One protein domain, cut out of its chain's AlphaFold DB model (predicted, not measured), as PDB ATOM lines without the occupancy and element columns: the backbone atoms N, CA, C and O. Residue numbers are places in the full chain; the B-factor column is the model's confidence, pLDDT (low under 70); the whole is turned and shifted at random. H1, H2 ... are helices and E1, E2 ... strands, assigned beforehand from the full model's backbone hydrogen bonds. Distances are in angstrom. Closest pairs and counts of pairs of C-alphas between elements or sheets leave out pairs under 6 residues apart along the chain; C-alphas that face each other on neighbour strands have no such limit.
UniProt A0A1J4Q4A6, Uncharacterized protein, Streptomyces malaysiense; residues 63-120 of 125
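What this domain is: This is residues 63 to 120 of the 125 residues of an uncharacterized protein of Streptomyces malaysiense (UniProt A0A1J4Q4A6). An antiparallel hairpin of two strands, E1 and E2, makes one arm of a wide, open V, with the long loop of residues 100 to 114 at its far end; H2 makes the other arm, meeting the hairpin at a corner where it passes straight into E1. Beyond the start of H2 lie the short H1 and the looped stretch of residues 63 to 76. The printed part has 58 residues, with two named helices and two named strands in the order H1, H2, E1, E2; the class is mixed, helices and strands, with 26 residues in named elements, under half. The whole is elongated, spanning 40 by 24 by 19 A, and only just loose, close to extended, with a radius of gyration of the C-alphas of 15.0 A.

Where its parts are: E1 is residues 94 to 99, 14.2 A from first to last C-alpha, beginning at C-alpha 94 at (-40.206, 35.629, -7.510). E2 is residues 115 to 119, 12.7 A long, and ends at C-alpha 119 at (-39.897, 34.919, -11.816). H2 is residues 83 to 93, 15.5 A long, and is the longest helix by residues. H1 is residues 77 to 80, 5.3 A long, beginning at C-alpha 77 at (-52.216, 48.592, -3.343).

How they stand to each other: E1 and E2 are a hairpin, antiparallel neighbours with 165 degrees between their N-to-C directions. Among the C-alphas that face each other are 94 and 119, 4.4 A apart, and 99 and 115, 4.8 A apart. N 98 and O 116, at 2.8 A, and N 118 and O 96, also at 2.8 A, are within hydrogen-bond range. H2 joins E1 by a tight link with 0 residues between them. The closest C-alphas of H2 and E2 are those of Ser 93 and Trp 119, 6.0 A apart. H1 and H2 are close but not clearly touching; their closest C-alphas are those of Trp 78 and Arg 86, 7.0 A apart. H1 is apart from both E1 and E2. In H2 every O i to N i+4 pair is within hydrogen-bond range; H1, with 4 residues, is too short for such a pair, and its 1 pair of O i and N i+3 is within range.

The domain as a whole: The two C-alphas farthest apart are those of Glu 63 and Gly 104, 40.8 A. The printed part, residues 63 to 120, has no cut. The link from H1 to H2 is tight, with 2 residues, and the link from E1 to E2 is long, with 15 residues. The mean pLDDT of the printed part is 83.6; residues 66 to 68 and 107 to 109 are under 70.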
ATOM      1  N   GLU A  63     -57.038  44.714  -8.218       76.19
ATOM      2  CA  GLU A  63     -56.303  45.714  -7.442       76.19
ATOM      3  C   GLU A  63     -54.778  45.671  -7.660       76.19
ATOM      4  O   GLU A  63     -54.095  46.641  -7.337       76.19
ATOM      5  N   TRP A  64     -54.222  44.580  -8.205       75.62
ATOM      6  CA  TRP A  64     -52.794  44.483  -8.539       75.62
ATOM      7  C   TRP A  64     -52.471  45.087  -9.910       75.62
ATOM      8  O   TRP A  64     -51.338  45.498 -10.146       75.62
ATOM      9  N   THR A  65     -53.450  45.142 -10.816       70.00
ATOM     10  CA  THR A  65     -53.252  45.529 -12.224       70.00
ATOM     11  C   THR A  65     -53.941  46.834 -12.608       70.00
ATOM     12  O   THR A  65     -53.725  47.322 -13.714       70.00
ATOM     13  N   ALA A  66     -54.773  47.396 -11.728       65.44
ATOM     14  CA  ALA A  66     -55.571  48.592 -11.995       65.44
ATOM     15  C   ALA A  66     -55.164  49.850 -11.192       65.44
ATOM     16  O   ALA A  66     -56.044  50.495 -10.621       65.44
ATOM     17  N   PRO A  67     -53.883  50.262 -11.117       61.97
ATOM     18  CA  PRO A  67     -53.582  51.595 -10.617       61.97
ATOM     19  C   PRO A  67     -53.809  52.634 -11.728       61.97
ATOM     20  O   PRO A  67     -53.106  52.648 -12.738       61.97
ATOM     21  N   GLU A  68     -54.752  53.557 -11.530       65.69
ATOM     22  CA  GLU A  68     -54.678  54.873 -12.176       65.69
ATOM     23  C   GLU A  68     -53.469  55.620 -11.575       65.69
ATOM     24  O   GLU A  68     -53.606  56.367 -10.612       65.69
ATOM     25  N   GLY A  69     -52.250  55.364 -12.074       71.75
ATOM     26  CA  GLY A  69     -51.026  56.021 -11.592       71.75
ATOM     27  C   GLY A  69     -49.852  55.080 -11.300       71.75
ATOM     28  O   GLY A  69     -49.675  54.062 -11.965       71.75
ATOM     29  N   ASP A  70     -49.006  55.462 -10.336       79.94
ATOM     30  CA  ASP A  70     -47.795  54.720  -9.956       79.94
ATOM     31  C   ASP A  70     -48.150  53.418  -9.201       79.94
ATOM     32  O   ASP A  70     -48.695  53.497  -8.096       79.94
ATOM     33  N   PRO A  71     -47.821  52.224  -9.736       78.94
ATOM     34  CA  PRO A  71     -48.161  50.933  -9.131       78.94
ATOM     35  C   PRO A  71     -47.460  50.652  -7.795       78.94
ATOM     36  O   PRO A  71     -47.878  49.742  -7.080       78.94
ATOM     37  N   ILE A  72     -46.404  51.401  -7.456       83.81
ATOM     38  CA  ILE A  72     -45.686  51.297  -6.174       83.81
ATOM     39  C   ILE A  72     -45.813  52.565  -5.319       83.81
ATOM     40  O   ILE A  72     -45.187  52.663  -4.259       83.81
ATOM     41  N   GLY A  73     -46.624  53.529  -5.766       83.56
ATOM     42  CA  GLY A  73     -46.853  54.798  -5.082       83.56
ATOM     43  C   GLY A  73     -47.613  54.639  -3.757       83.56
ATOM     44  O   GLY A  73     -48.176  53.579  -3.482       83.56
ATOM     45  N   PRO A  74     -47.677  55.686  -2.917       84.94
ATOM     46  CA  PRO A  74     -48.338  55.624  -1.608       84.94
ATOM     47  C   PRO A  74     -49.838  55.301  -1.691       84.94
ATOM     48  O   PRO A  74     -50.351  54.610  -0.820       84.94
ATOM     49  N   GLU A  75     -50.508  55.739  -2.760       83.69
ATOM     50  CA  GLU A  75     -51.935  55.487  -3.015       83.69
ATOM     51  C   GLU A  75     -52.201  54.126  -3.687       83.69
ATOM     52  O   GLU A  75     -53.347  53.763  -3.936       83.69
ATOM     53  N   SER A  76     -51.150  53.369  -4.022       85.31
ATOM     54  CA  SER A  76     -51.284  52.058  -4.660       85.31
ATOM     55  C   SER A  76     -51.585  50.960  -3.641       85.31
ATOM     56  O   SER A  76     -51.286  51.079  -2.449       85.31
ATOM     57  N   THR A  77     -52.076  49.822  -4.133       86.75
ATOM     58  CA  THR A  77     -52.216  48.592  -3.343       86.75
ATOM     59  C   THR A  77     -50.898  48.236  -2.639       86.75
ATOM     60  O   THR A  77     -50.887  48.002  -1.432       86.75
ATOM     61  N   TRP A  78     -49.763  48.329  -3.343       88.88
ATOM     62  CA  TRP A  78     -48.428  48.127  -2.771       88.88
ATOM     63  C   TRP A  78     -48.095  49.123  -1.646       88.88
ATOM     64  O   TRP A  78     -47.507  48.754  -0.622       88.88
ATOM     65  N   GLY A  79     -48.480  50.390  -1.822       87.94
ATOM     66  CA  GLY A  79     -48.297  51.475  -0.857       87.94
ATOM     67  C   GLY A  79     -49.038  51.230   0.456       87.94
ATOM     68  O   GLY A  79     -48.457  51.435   1.524       87.94
ATOM     69  N   SER A  80     -50.261  50.701   0.372       90.00
ATOM     70  CA  SER A  80     -51.096  50.356   1.531       90.00
ATOM     71  C   SER A  80     -50.637  49.119   2.314       90.00
ATOM     72  O   SER A  80     -51.000  48.968   3.479       90.00
ATOM     73  N   TRP A  81     -49.838  48.243   1.699       93.00
ATOM     74  CA  TRP A  81     -49.363  47.018   2.337       93.00
ATOM     75  C   TRP A  81     -48.294  47.262   3.397       93.00
ATOM     76  O   TRP A  81     -47.395  48.093   3.236       93.00
ATOM     77  N   ASP A  82     -48.340  46.452   4.450       94.56
ATOM     78  CA  ASP A  82     -47.250  46.359   5.410       94.56
ATOM     79  C   ASP A  82     -46.036  45.592   4.837       94.56
ATOM     80  O   ASP A  82     -46.019  45.097   3.703       94.56
ATOM     81  N   LEU A  83     -44.957  45.521   5.622       93.88
ATOM     82  CA  LEU A  83     -43.721  44.866   5.193       93.88
ATOM     83  C   LEU A  83     -43.892  43.354   4.975       93.88
ATOM     84  O   LEU A  83     -43.191  42.781   4.141       93.88
ATOM     85  N   GLU A  84     -44.774  42.706   5.730       95.44
ATOM     86  CA  GLU A  84     -45.013  41.268   5.629       95.44
ATOM     87  C   GLU A  84     -45.764  40.944   4.339       95.44
ATOM     88  O   GLU A  84     -45.306  40.113   3.559       95.44
ATOM     89  N   GLN A  85     -46.843  41.669   4.054       92.81
ATOM     90  CA  GLN A  85     -47.628  41.543   2.829       92.81
ATOM     91  C   GLN A  85     -46.767  41.755   1.581       92.81
ATOM     92  O   GLN A  85     -46.801  40.940   0.657       92.81
ATOM     93  N   ARG A  86     -45.909  42.784   1.581       92.75
ATOM     94  CA  ARG A  86     -44.957  43.028   0.484       92.75
ATOM     95  C   ARG A  86     -43.984  41.865   0.290       92.75
ATOM     96  O   ARG A  86     -43.719  41.466  -0.842       92.75
ATOM     97  N   ARG A  87     -43.448  41.302   1.378       92.62
ATOM     98  CA  ARG A  87     -42.538  40.146   1.316       92.62
ATOM     99  C   ARG A  87     -43.241  38.896   0.803       92.62
ATOM    100  O   ARG A  87     -42.670  38.203  -0.030       92.62
ATOM    101  N   SER A  88     -44.461  38.642   1.262       90.38
ATOM    102  CA  SER A  88     -45.276  37.508   0.824       90.38
ATOM    103  C   SER A  88     -45.608  37.598  -0.663       90.38
ATOM    104  O   SER A  88     -45.448  36.618  -1.383       90.38
ATOM    105  N   PHE A  89     -45.975  38.784  -1.151       89.94
ATOM    106  CA  PHE A  89     -46.208  39.013  -2.576       89.94
ATOM    107  C   PHE A  89     -44.953  38.759  -3.424       89.94
ATOM    108  O   PHE A  89     -45.018  38.086  -4.455       89.94
ATOM    109  N   LEU A  90     -43.795  39.264  -2.984       90.62
ATOM    110  CA  LEU A  90     -42.531  39.026  -3.682       90.62
ATOM    111  C   LEU A  90     -42.138  37.548  -3.659       90.62
ATOM    112  O   LEU A  90     -41.710  37.041  -4.685       90.62
ATOM    113  N   ALA A  91     -42.310  36.853  -2.535       89.00
ATOM    114  CA  ALA A  91     -42.014  35.424  -2.424       89.00
ATOM    115  C   ALA A  91     -42.950  34.554  -3.277       89.00
ATOM    116  O   ALA A  91     -42.540  33.505  -3.757       89.00
ATOM    117  N   PHE A  92     -44.197  34.989  -3.472       85.94
ATOM    118  CA  PHE A  92     -45.128  34.342  -4.393       85.94
ATOM    119  C   PHE A  92     -44.721  34.547  -5.859       85.94
ATOM    120  O   PHE A  92     -44.819  33.627  -6.664       85.94
ATOM    121  N   SER A  93     -44.265  35.753  -6.207       87.00
ATOM    122  CA  SER A  93     -44.023  36.144  -7.602       87.00
ATOM    123  C   SER A  93     -42.608  35.824  -8.097       87.00
ATOM    124  O   SER A  93     -42.390  35.665  -9.297       87.00
ATOM    125  N   LEU A  94     -41.626  35.775  -7.196       92.00
ATOM    126  CA  LEU A  94     -40.206  35.629  -7.510       92.00
ATOM    127  C   LEU A  94     -39.671  34.296  -6.998       92.00
ATOM    128  O   LEU A  94     -39.859  33.955  -5.836       92.00
ATOM    129  N   ASP A  95     -38.908  33.607  -7.842       92.56
ATOM    130  CA  ASP A  95     -38.089  32.469  -7.422       92.56
ATOM    131  C   ASP A  95     -36.801  32.967  -6.751       92.56
ATOM    132  O   ASP A  95     -36.494  32.646  -5.602       92.56
ATOM    133  N   ARG A  96     -36.041  33.817  -7.455       91.88
ATOM    134  CA  ARG A  96     -34.788  34.380  -6.935       91.88
ATOM    135  C   ARG A  96     -34.367  35.654  -7.655       91.88
ATOM    136  O   ARG A  96     -34.775  35.937  -8.777       91.88
ATOM    137  N   ILE A  97     -33.459  36.394  -7.028       92.38
ATOM    138  CA  ILE A  97     -32.783  37.542  -7.638       92.38
ATOM    139  C   ILE A  97     -31.285  37.260  -7.645       92.38
ATOM    140  O   ILE A  97     -30.679  37.039  -6.596       92.38
ATOM    141  N   THR A  98     -30.679  37.281  -8.828       92.75
ATOM    142  CA  THR A  98     -29.235  37.118  -8.998       92.75
ATOM    143  C   THR A  98     -28.595  38.489  -9.165       92.75
ATOM    144  O   THR A  98     -29.034  39.283  -9.993       92.75
ATOM    145  N   ILE A  99     -27.545  38.768  -8.389       90.75
ATOM    146  CA  ILE A  99     -26.789  40.020  -8.483       90.75
ATOM    147  C   ILE A  99     -25.355  39.706  -8.905       90.75
ATOM    148  O   ILE A  99     -24.569  39.156  -8.128       90.75
ATOM    149  N   ALA A 100     -24.990  40.079 -10.129       88.12
ATOM    150  CA  ALA A 100     -23.634  39.912 -10.633       88.12
ATOM    151  C   ALA A 100     -22.639  40.804  -9.870       88.12
ATOM    152  O   ALA A 100     -22.979  41.881  -9.361       88.12
ATOM    153  N   LYS A 101     -21.369  40.387  -9.794       83.00
ATOM    154  CA  LYS A 101     -20.303  41.238  -9.240       83.00
ATOM    155  C   LYS A 101     -20.089  42.454 -10.137       83.00
ATOM    156  O   LYS A 101     -20.175  42.363 -11.355       83.00
ATOM    157  N   SER A 102     -19.791  43.589  -9.516       80.50
ATOM    158  CA  SER A 102     -19.438  44.787 -10.268       80.50
ATOM    159  C   SER A 102     -18.076  44.616 -10.934       80.50
ATOM    160  O   SER A 102     -17.131  44.161 -10.287       80.50
ATOM    161  N   ILE A 103     -17.969  45.032 -12.195       75.50
ATOM    162  CA  ILE A 103     -16.699  45.071 -12.931       75.50
ATOM    163  C   ILE A 103     -15.840  46.261 -12.448       75.50
ATOM    164  O   ILE A 103     -14.615  46.174 -12.430       75.50
ATOM    165  N   GLY A 104     -16.470  47.352 -11.984       73.50
ATOM    166  CA  GLY A 104     -15.800  48.570 -11.501       73.50
ATOM    167  C   GLY A 104     -16.347  49.111 -10.171       73.50
ATOM    168  O   GLY A 104     -17.281  48.566  -9.588       73.50
ATOM    169  N   ARG A 105     -15.767  50.202  -9.655       74.44
ATOM    170  CA  ARG A 105     -16.274  50.926  -8.468       74.44
ATOM    171  C   ARG A 105     -16.916  52.256  -8.876       74.44
ATOM    172  O   ARG A 105     -16.579  52.819  -9.915       74.44
ATOM    173  N   GLY A 106     -17.798  52.785  -8.029       72.88
ATOM    174  CA  GLY A 106     -18.404  54.108  -8.214       72.88
ATOM    175  C   GLY A 106     -19.370  54.165  -9.400       72.88
ATOM    176  O   GLY A 106     -20.193  53.273  -9.573       72.88
ATOM    177  N   ARG A 107     -19.259  55.213 -10.224       68.44
ATOM    178  CA  ARG A 107     -20.175  55.496 -11.345       68.44
ATOM    179  C   ARG A 107     -20.218  54.397 -12.422       68.44
ATOM    180  O   ARG A 107     -21.212  54.302 -13.124       68.44
ATOM    181  N   ASN A 108     -19.192  53.547 -12.505       66.50
ATOM    182  CA  ASN A 108     -19.105  52.447 -13.479       66.50
ATOM    183  C   ASN A 108     -19.635  51.111 -12.931       66.50
ATOM    184  O   ASN A 108     -19.365  50.058 -13.504       66.50
ATOM    185  N   ALA A 109     -20.310  51.119 -11.778       68.00
ATOM    186  CA  ALA A 109     -20.799  49.896 -11.152       68.00
ATOM    187  C   ALA A 109     -22.095  49.340 -11.772       68.00
ATOM    188  O   ALA A 109     -22.555  48.312 -11.278       68.00
ATOM    189  N   ASN A 110     -22.657  50.015 -12.793       71.50
ATOM    190  CA  ASN A 110     -23.838  49.650 -13.593       71.50
ATOM    191  C   ASN A 110     -24.794  48.682 -12.883       71.50
ATOM    192  O   ASN A 110     -24.843  47.494 -13.185       71.50
ATOM    193  N   THR A 111     -25.505  49.184 -11.872       75.00
ATOM    194  CA  THR A 111     -26.349  48.352 -11.004       75.00
ATOM    195  C   THR A 111     -27.474  47.659 -11.774       75.00
ATOM    196  O   THR A 111     -27.747  46.498 -11.489       75.00
ATOM    197  N   GLU A 112     -28.088  48.336 -12.746       77.62
ATOM    198  CA  GLU A 112     -29.188  47.783 -13.551       77.62
ATOM    199  C   GLU A 112     -28.753  46.532 -14.321       77.62
ATOM    200  O   GLU A 112     -29.379  45.486 -14.188       77.62
ATOM    201  N   ASP A 113     -27.600  46.589 -14.993       82.19
ATOM    202  CA  ASP A 113     -27.040  45.468 -15.765       82.19
ATOM    203  C   ASP A 113     -26.663  44.251 -14.898       82.19
ATOM    204  O   ASP A 113     -26.339  43.178 -15.407       82.19
ATOM    205  N   ARG A 114     -26.646  44.414 -13.571       86.25
ATOM    206  CA  ARG A 114     -26.202  43.385 -12.626       86.25
ATOM    207  C   ARG A 114     -27.344  42.631 -11.978       86.25
ATOM    208  O   ARG A 114     -27.064  41.608 -11.354       86.25
ATOM    209  N   VAL A 115     -28.574  43.130 -12.060       90.81
ATOM    210  CA  VAL A 115     -29.728  42.511 -11.406       90.81
ATOM    211  C   VAL A 115     -30.484  41.675 -12.423       90.81
ATOM    212  O   VAL A 115     -31.029  42.184 -13.395       90.81
ATOM    213  N   THR A 116     -30.550  40.374 -12.173       91.44
ATOM    214  CA  THR A 116     -31.403  39.457 -12.924       91.44
ATOM    215  C   THR A 116     -32.499  38.951 -12.003       91.44
ATOM    216  O   THR A 116     -32.223  38.335 -10.972       91.44
ATOM    217  N   VAL A 117     -33.746  39.225 -12.372       92.44
ATOM    218  CA  VAL A 117     -34.932  38.756 -11.656       92.44
ATOM    219  C   VAL A 117     -35.392  37.450 -12.291       92.44
ATOM    220  O   VAL A 117     -35.620  37.395 -13.498       92.44
ATOM    221  N   HIS A 118     -35.515  36.401 -11.483       92.75
ATOM    222  CA  HIS A 118     -36.081  35.122 -11.889       92.75
ATOM    223  C   HIS A 118     -37.489  35.019 -11.305       92.75
ATOM    224  O   HIS A 118     -37.661  34.964 -10.084       92.75
ATOM    225  N   TRP A 119     -38.488  35.045 -12.182       91.12
ATOM    226  CA  TRP A 119     -39.897  34.919 -11.816       91.12
ATOM    227  C   TRP A 119     -40.226  33.479 -11.431       91.12
ATOM    228  O   TRP A 119     -39.598  32.546 -11.931       91.12
ATOM    229  N   ALA A 120     -41.193  33.310 -10.533       88.00
ATOM    230  CA  ALA A 120     -41.699  31.995 -10.184       88.00
ATOM    231  C   ALA A 120     -42.377  31.358 -11.407       88.00
ATOM    232  O   ALA A 120     -43.195  31.987 -12.080       88.00
TER     233      ALA A 120